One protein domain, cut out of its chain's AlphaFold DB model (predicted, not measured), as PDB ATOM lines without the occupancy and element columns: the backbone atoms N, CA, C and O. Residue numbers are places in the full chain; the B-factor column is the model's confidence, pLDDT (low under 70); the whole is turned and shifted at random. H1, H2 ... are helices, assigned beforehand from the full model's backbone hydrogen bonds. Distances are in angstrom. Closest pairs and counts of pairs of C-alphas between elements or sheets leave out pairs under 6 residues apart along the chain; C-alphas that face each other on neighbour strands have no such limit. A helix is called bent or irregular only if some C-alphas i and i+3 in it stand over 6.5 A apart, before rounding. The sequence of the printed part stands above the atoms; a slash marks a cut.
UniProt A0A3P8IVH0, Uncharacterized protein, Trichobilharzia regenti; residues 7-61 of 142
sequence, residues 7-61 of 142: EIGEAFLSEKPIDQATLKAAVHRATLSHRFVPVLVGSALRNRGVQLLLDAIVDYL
ATOM      1  N   GLU A   7     138.991 240.657 158.827       90.50
ATOM      2  CA  GLU A   7     138.522 239.335 159.276       90.50
ATOM      3  C   GLU A   7     137.131 239.019 158.699       90.50
ATOM      4  O   GLU A   7     136.888 237.927 158.181       90.50
ATOM      5  N   ILE A   8     136.222 240.001 158.712       93.38
ATOM      6  CA  ILE A   8     134.909 239.875 158.061       93.38
ATOM      7  C   ILE A   8     135.039 239.806 156.536       93.38
ATOM      8  O   ILE A   8     134.273 239.085 155.893       93.38
ATOM      9  N   GLY A   9     135.984 240.547 155.952       91.06
ATOM     10  CA  GLY A   9     136.264 240.501 154.518       91.06
ATOM     11  C   GLY A   9     136.665 239.100 154.051       91.06
ATOM     12  O   GLY A   9     136.082 238.572 153.105       91.06
ATOM     13  N   GLU A  10     137.595 238.459 154.756       91.62
ATOM     14  CA  GLU A  10     138.062 237.107 154.438       91.62
ATOM     15  C   GLU A  10     136.985 236.041 154.681       91.62
ATOM     16  O   GLU A  10     136.798 235.142 153.854       91.62
ATOM     17  N   ALA A  11     136.236 236.152 155.784       90.69
ATOM     18  CA  ALA A  11     135.129 235.245 156.076       90.69
ATOM     19  C   ALA A  11     134.049 235.294 154.984       90.69
ATOM     20  O   ALA A  11     133.544 234.247 154.577       90.69
ATOM     21  N   PHE A  12     133.750 236.492 154.467       91.62
ATOM     22  CA  PHE A  12     132.810 236.685 153.365       91.62
ATOM     23  C   PHE A  12     133.310 236.058 152.056       91.62
ATOM     24  O   PHE A  12     132.551 235.355 151.394       91.62
ATOM     25  N   LEU A  13     134.587 236.257 151.705       93.31
ATOM     26  CA  LEU A  13     135.199 235.653 150.510       93.31
ATOM     27  C   LEU A  13     135.277 234.124 150.588       93.31
ATOM     28  O   LEU A  13     135.219 233.449 149.565       93.31
ATOM     29  N   SER A  14     135.406 233.584 151.799       92.94
ATOM     30  CA  SER A  14     135.471 232.144 152.057       92.94
ATOM     31  C   SER A  14     134.093 231.483 152.202       92.94
ATOM     32  O   SER A  14     134.036 230.320 152.596       92.94
ATOM     33  N   GLU A  15     132.997 232.222 151.983       91.81
ATOM     34  CA  GLU A  15     131.610 231.777 152.204       91.81
ATOM     35  C   GLU A  15     131.371 231.167 153.602       91.81
ATOM     36  O   GLU A  15     130.511 230.305 153.802       91.81
ATOM     37  N   LYS A  16     132.132 231.616 154.609       90.69
ATOM     38  CA  LYS A  16     131.982 231.139 155.986       90.69
ATOM     39  C   LYS A  16     130.790 231.832 156.651       90.69
ATOM     40  O   LYS A  16     130.624 233.045 156.499       90.69
ATOM     41  N   PRO A  17     129.978 231.108 157.440       89.12
ATOM     42  CA  PRO A  17     128.904 231.727 158.203       89.12
ATOM     43  C   PRO A  17     129.485 232.658 159.276       89.12
ATOM     44  O   PRO A  17     130.381 232.273 160.027       89.12
ATOM     45  N   ILE A  18     128.961 233.882 159.352       91.94
ATOM     46  CA  ILE A  18     129.364 234.895 160.333       91.94
ATOM     47  C   ILE A  18     128.292 234.968 161.417       91.94
ATOM     48  O   ILE A  18     127.133 235.263 161.132       91.94
ATOM     49  N   ASP A  19     128.692 234.723 162.663       93.88
ATOM     50  CA  ASP A  19     127.806 234.856 163.818       93.88
ATOM     51  C   ASP A  19     127.624 236.326 164.243       93.88
ATOM     52  O   ASP A  19     128.482 237.186 164.015       93.88
ATOM     53  N   GLN A  20     126.514 236.611 164.922       92.56
ATOM     54  CA  GLN A  20     126.176 237.935 165.430       92.56
ATOM     55  C   GLN A  20     127.247 238.483 166.383       92.56
ATOM     56  O   GLN A  20     127.565 239.670 166.312       92.56
ATOM     57  N   ALA A  21     127.827 237.646 167.253       92.62
ATOM     58  CA  ALA A  21     128.878 238.080 168.175       92.62
ATOM     59  C   ALA A  21     130.135 238.552 167.425       92.62
ATOM     60  O   ALA A  21     130.692 239.607 167.732       92.62
ATOM     61  N   THR A  22     130.522 237.815 166.381       91.69
ATOM     62  CA  THR A  22     131.662 238.154 165.515       91.69
ATOM     63  C   THR A  22     131.408 239.462 164.772       91.69
ATOM     64  O   THR A  22     132.276 240.331 164.711       91.69
ATOM     65  N   LEU A  23     130.186 239.655 164.268       93.00
ATOM     66  CA  LEU A  23     129.806 240.895 163.598       93.00
ATOM     67  C   LEU A  23     129.860 242.100 164.547       93.00
ATOM     68  O   LEU A  23     130.368 243.152 164.161       93.00
ATOM     69  N   LYS A  24     129.375 241.957 165.788       93.06
ATOM     70  CA  LYS A  24     129.458 243.024 166.797       93.06
ATOM     71  C   LYS A  24     130.908 243.390 167.118       93.06
ATOM     72  O   LYS A  24     131.240 244.575 167.131       93.06
ATOM     73  N   ALA A  25     131.774 242.393 167.301       92.69
ATOM     74  CA  ALA A  25     133.201 242.610 167.535       92.69
ATOM     75  C   ALA A  25     133.874 243.332 166.355       92.69
ATOM     76  O   ALA A  25     134.647 244.266 166.559       92.69
ATOM     77  N   ALA A  26     133.529 242.967 165.120       94.12
ATOM     78  CA  ALA A  26     134.038 243.641 163.930       94.12
ATOM     79  C   ALA A  26     133.580 245.103 163.836       94.12
ATOM     80  O   ALA A  26     134.381 245.981 163.517       94.12
ATOM     81  N   VAL A  27     132.314 245.395 164.165       93.94
ATOM     82  CA  VAL A  27     131.826 246.781 164.248       93.94
ATOM     83  C   VAL A  27     132.627 247.558 165.291       93.94
ATOM     84  O   VAL A  27     133.083 248.653 164.984       93.94
ATOM     85  N   HIS A  28     132.869 246.981 166.470       93.69
ATOM     86  CA  HIS A  28     133.670 247.604 167.524       93.69
ATOM     87  C   HIS A  28     135.128 247.882 167.089       93.69
ATOM     88  O   HIS A  28     135.668 248.962 167.310       93.69
ATOM     89  N   ARG A  29     135.789 246.957 166.383       92.62
ATOM     90  CA  ARG A  29     137.139 247.213 165.834       92.62
ATOM     91  C   ARG A  29     137.135 248.308 164.766       92.62
ATOM     92  O   ARG A  29     138.042 249.148 164.707       92.62
ATOM     93  N   ALA A  30     136.106 248.326 163.926       92.94
ATOM     94  CA  ALA A  30     135.939 249.344 162.900       92.94
ATOM     95  C   ALA A  30     135.627 250.733 163.499       92.94
ATOM     96  O   ALA A  30     136.065 251.741 162.936       92.94
ATOM     97  N   THR A  31     134.936 250.806 164.647       91.75
ATOM     98  CA  THR A  31     134.733 252.062 165.390       91.75
ATOM     99  C   THR A  31     136.013 252.537 166.066       91.75
ATOM    100  O   THR A  31     136.363 253.708 165.920       91.75
ATOM    101  N   LEU A  32     136.770 251.647 166.718       89.75
ATOM    102  CA  LEU A  32     138.072 251.969 167.322       89.75
ATOM    103  C   LEU A  32     139.064 252.549 166.302       89.75
ATOM    104  O   LEU A  32     139.753 253.537 166.568       89.75
ATOM    105  N   SER A  33     139.102 251.971 165.100       90.62
ATOM    106  CA  SER A  33     139.960 252.431 163.999       90.62
ATOM    107  C   SER A  33     139.413 253.643 163.234       90.62
ATOM    108  O   SER A  33     140.045 254.085 162.276       90.62
ATOM    109  N   HIS A  34     138.266 254.196 163.648       89.88
ATOM    110  CA  HIS A  34     137.590 255.331 163.006       89.88
ATOM    111  C   HIS A  34     137.243 255.102 161.520       89.88
ATOM    112  O   HIS A  34     137.071 256.052 160.757       89.88
ATOM    113  N   ARG A  35     137.120 253.840 161.091       89.56
ATOM    114  CA  ARG A  35     136.755 253.462 159.713       89.56
ATOM    115  C   ARG A  35     135.252 253.303 159.520       89.56
ATOM    116  O   ARG A  35     134.767 253.297 158.390       89.56
ATOM    117  N   PHE A  36     134.514 253.157 160.615       90.62
ATOM    118  CA  PHE A  36     133.070 253.003 160.609       90.62
ATOM    119  C   PHE A  36     132.435 253.775 161.768       90.62
ATOM    120  O   PHE A  36     132.969 253.791 162.873       90.62
ATOM    121  N   VAL A  37     131.276 254.391 161.520       91.88
ATOM    122  CA  VAL A  37     130.494 255.108 162.536       91.88
ATOM    123  C   VAL A  37     129.080 254.517 162.567       91.88
ATOM    124  O   VAL A  37     128.336 254.700 161.599       91.88
ATOM    125  N   PRO A  38     128.687 253.789 163.631       90.69
ATOM    126  CA  PRO A  38     127.360 253.203 163.735       90.69
ATOM    127  C   PRO A  38     126.313 254.305 163.894       90.69
ATOM    128  O   PRO A  38     126.384 255.127 164.807       90.69
ATOM    129  N   VAL A  39     125.321 254.307 163.006       93.12
ATOM    130  CA  VAL A  39     124.183 255.228 163.061       93.12
ATOM    131  C   VAL A  39     122.972 254.480 163.598       93.12
ATOM    132  O   VAL A  39     122.563 253.459 163.047       93.12
ATOM    133  N   LEU A  40     122.394 255.003 164.676       92.56
ATOM    134  CA  LEU A  40     121.198 254.471 165.323       92.56
ATOM    135  C   LEU A  40     120.058 255.473 165.154       92.56
ATOM    136  O   LEU A  40     120.279 256.684 165.147       92.56
ATOM    137  N   VAL A  41     118.829 254.973 165.045       93.19
ATOM    138  CA  VAL A  41     117.627 255.804 164.903       93.19
ATOM    139  C   VAL A  41     116.734 255.663 166.130       93.19
ATOM    140  O   VAL A  41     116.527 254.568 166.651       93.19
ATOM    141  N   GLY A  42     116.193 256.783 166.605       93.50
ATOM    142  CA  GLY A  42     115.356 256.819 167.799       93.50
ATOM    143  C   GLY A  42     114.773 258.204 168.058       93.50
ATOM    144  O   GLY A  42     115.127 259.183 167.407       93.50
ATOM    145  N   SER A  43     113.859 258.286 169.022       94.00
ATOM    146  CA  SER A  43     113.277 259.543 169.492       94.00
ATOM    147  C   SER A  43     113.379 259.601 171.008       94.00
ATOM    148  O   SER A  43     112.625 258.922 171.710       94.00
ATOM    149  N   ALA A  44     114.290 260.442 171.508       92.38
ATOM    150  CA  ALA A  44     114.464 260.666 172.941       92.38
ATOM    151  C   ALA A  44     113.187 261.233 173.580       92.38
ATOM    152  O   ALA A  44     112.747 260.742 174.612       92.38
ATOM    153  N   LEU A  45     112.517 262.182 172.912       93.81
ATOM    154  CA  LEU A  45     111.284 262.805 173.407       93.81
ATOM    155  C   LEU A  45     110.146 261.797 173.632       93.81
ATOM    156  O   LEU A  45     109.336 261.962 174.537       93.81
ATOM    157  N   ARG A  46     110.072 260.753 172.798       93.69
ATOM    158  CA  ARG A  46     109.038 259.710 172.886       93.69
ATOM    159  C   ARG A  46     109.534 258.434 173.572       93.69
ATOM    160  O   ARG A  46     108.843 257.421 173.496       93.69
ATOM    161  N   ASN A  47     110.721 258.459 174.185       91.12
ATOM    162  CA  ASN A  47     111.374 257.295 174.796       91.12
ATOM    163  C   ASN A  47     111.450 256.068 173.863       91.12
ATOM    164  O   ASN A  47     111.307 254.925 174.296       91.12
ATOM    165  N   ARG A  48     111.660 256.283 172.558       93.38
ATOM    166  CA  ARG A  48     111.792 255.205 171.563       93.38
ATOM    167  C   ARG A  48     113.257 255.027 171.183       93.38
ATOM    168  O   ARG A  48     113.883 255.976 170.722       93.38
ATOM    169  N   GLY A  49     113.784 253.815 171.348       89.75
ATOM    170  CA  GLY A  49     115.164 253.477 170.976       89.75
ATOM    171  C   GLY A  49     116.223 253.836 172.022       89.75
ATOM    172  O   GLY A  49     117.397 253.598 171.778       89.75
ATOM    173  N   VAL A  50     115.833 254.357 173.193       93.44
ATOM    174  CA  VAL A  50     116.783 254.709 174.269       93.44
ATOM    175  C   VAL A  50     117.496 253.468 174.815       93.44
ATOM    176  O   VAL A  50     118.705 253.502 174.988       93.44
ATOM    177  N   GLN A  51     116.780 252.359 175.028       92.25
ATOM    178  CA  GLN A  51     117.398 251.102 175.477       92.25
ATOM    179  C   GLN A  51     118.371 250.545 174.432       92.25
ATOM    180  O   GLN A  51     119.519 250.284 174.756       92.25
ATOM    181  N   LEU A  52     117.954 250.495 173.162       92.81
ATOM    182  CA  LEU A  52     118.816 250.051 172.058       92.81
ATOM    183  C   LEU A  52     120.074 250.918 171.912       92.81
ATOM    184  O   LEU A  52     121.135 250.411 171.568       92.81
ATOM    185  N   LEU A  53     119.963 252.224 172.179       93.06
ATOM    186  CA  LEU A  53     121.107 253.129 172.213       93.06
ATOM    187  C   LEU A  53     122.059 252.796 173.368       93.06
ATOM    188  O   LEU A  53     123.267 252.796 173.162       93.06
ATOM    189  N   LEU A  54     121.535 252.514 174.562       93.19
ATOM    190  CA  LEU A  54     122.353 252.125 175.715       93.19
ATOM    191  C   LEU A  54     123.073 250.795 175.475       93.19
ATOM    192  O   LEU A  54     124.267 250.704 175.746       93.19
ATOM    193  N   ASP A  55     122.387 249.812 174.895       92.88
ATOM    194  CA  ASP A  55     122.996 248.529 174.530       92.88
ATOM    195  C   ASP A  55     124.110 248.732 173.492       92.88
ATOM    196  O   ASP A  55     125.217 248.216 173.635       92.88
ATOM    197  N   ALA A  56     123.865 249.571 172.484       92.25
ATOM    198  CA  ALA A  56     124.854 249.893 171.463       92.25
ATOM    199  C   ALA A  56     126.070 250.664 172.008       92.25
ATOM    200  O   ALA A  56     127.166 250.529 171.465       92.25
ATOM    201  N   ILE A  57     125.907 251.461 173.071       91.00
ATOM    202  CA  ILE A  57     127.032 252.109 173.762       91.00
ATOM    203  C   ILE A  57     127.938 251.053 174.396       91.00
ATOM    204  O   ILE A  57     129.155 251.157 174.280       91.00
ATOM    205  N   VAL A  58     127.363 250.037 175.040       90.75
ATOM    206  CA  VAL A  58     128.146 248.951 175.646       90.75
ATOM    207  C   VAL A  58     128.840 248.111 174.574       90.75
ATOM    208  O   VAL A  58     130.000 247.751 174.744       90.75
ATOM    209  N   ASP A  59     128.156 247.837 173.461       90.81
ATOM    210  CA  ASP A  59     128.684 246.976 172.401       90.81
ATOM    211  C   ASP A  59     129.766 247.658 171.538       90.81
ATOM    212  O   ASP A  59     130.746 247.021 171.148       90.81
ATOM    213  N   TYR A  60     129.611 248.943 171.195       90.56
ATOM    214  CA  TYR A  60     130.411 249.573 170.129       90.56
ATOM    215  C   TYR A  60     131.332 250.709 170.580       90.56
ATOM    216  O   TYR A  60     132.164 251.152 169.780       90.56
ATOM    217  N   LEU A  61     131.183 251.218 171.808       89.56
ATOM    218  CA  LEU A  61     131.982 252.342 172.295       89.56
ATOM    219  C   LEU A  61     133.274 251.846 172.974       89.56
ATOM    220  O   LEU A  61     133.211 250.888 173.744       89.56
TER     221      LEU A  61
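AT A GLANCE: This is residues 7 to 61 of the 142 residues of an uncharacterized protein of Trichobilharzia regenti (UniProt A0A3P8IVH0). This is a loose chain of three helices: H2 sits in the middle, the short H1 is tilted on one side of it, and H3 is on the other side, meeting H2 with its last turn. The long link after H2 runs away from it to a far loop, where residues 43 to 48 stick out, and H3 comes back from there to H2. The printed part has 55 residues, with three named helices in the order H1, H2, H3 and no named strand, and the class is all helix. The whole is loose, with a radius of gyration of the C-alphas of 13.8 A, and only just elongated, spanning 44 by 22 by 15 A along its three main axes.

HOW THE PARTS SIT: The printed part opens with H1, residues 7 to 13. A short link of 6 residues joins it to H2, residues 20 to 32. H1 and H2 only just touch, with 3 pairs of C-alphas within 8 A. The closest C-alphas of the two are those of Ile 8 and Ala 26, 7.0 A apart, and H2 touches H1 with residues 23 to 26 alone. Their lines stand at a steep tilt of 57 degrees, opposite ways, and their centres are 12.9 A apart. Residues 9 to 15, of which 9 to 13 belong to H1, stand free: no C-alpha 8 or more residues away along the chain comes within 10 A of theirs. After H2 comes a long link of 17 residues, 33 to 49, in which residues 43 to 48 also stand free. It leads to H3, residues 50 to 60. H2 and H3 touch, with 8 pairs of C-alphas within 8 A. The closest C-alphas of these two are those of His 28 and Tyr 60, 4.6 A apart. The lines of H2 and H3 are about perpendicular, at 76 degrees, with 13.4 A from centre to centre. H1 and H3 are apart. In H1, H2 and H3 every pair of O i and N i+4 is within hydrogen-bond range.

IN THESE COORDINATES: H1 runs from Glu 7 to Leu 13, beginning at C-alpha 7 at (138.522, 239.335, 159.276). H2, from Gln 20 to Leu 32, is the longest helix with 13 residues and measures 18.5 A from first to last C-alpha. Its C-alpha 20 is at (126.176, 237.935, 165.430) and its C-alpha 32 at (138.072, 251.969, 167.322). H3, from Val 50 to Tyr 60, has 11 residues and measures 15.1 A from first to last C-alpha, ending at C-alpha 60 at (130.411, 249.573, 170.129). No helix is bent or irregular.

THE WHOLE: The two C-alphas farthest apart are those of Ser 14 and Leu 45, 44.5 A from each other; both residues belong to the stretches that stand free. Without those stretches the body has 42 residues, spans 33 by 22 by 15 A and has a radius of gyration of 11.0 A. The C-alphas of Glu 7 and Leu 61, the first and last printed residues, are 19.5 A apart. The link from H2 to H3 is long, and its C-alphas lie 6 to 24 A from the mean of the C-alphas; the link from H1 to H2 is short. The printed part has no cut. The mean pLDDT of the printed part is 92.1, and no printed residue is under 70 in this predicted model.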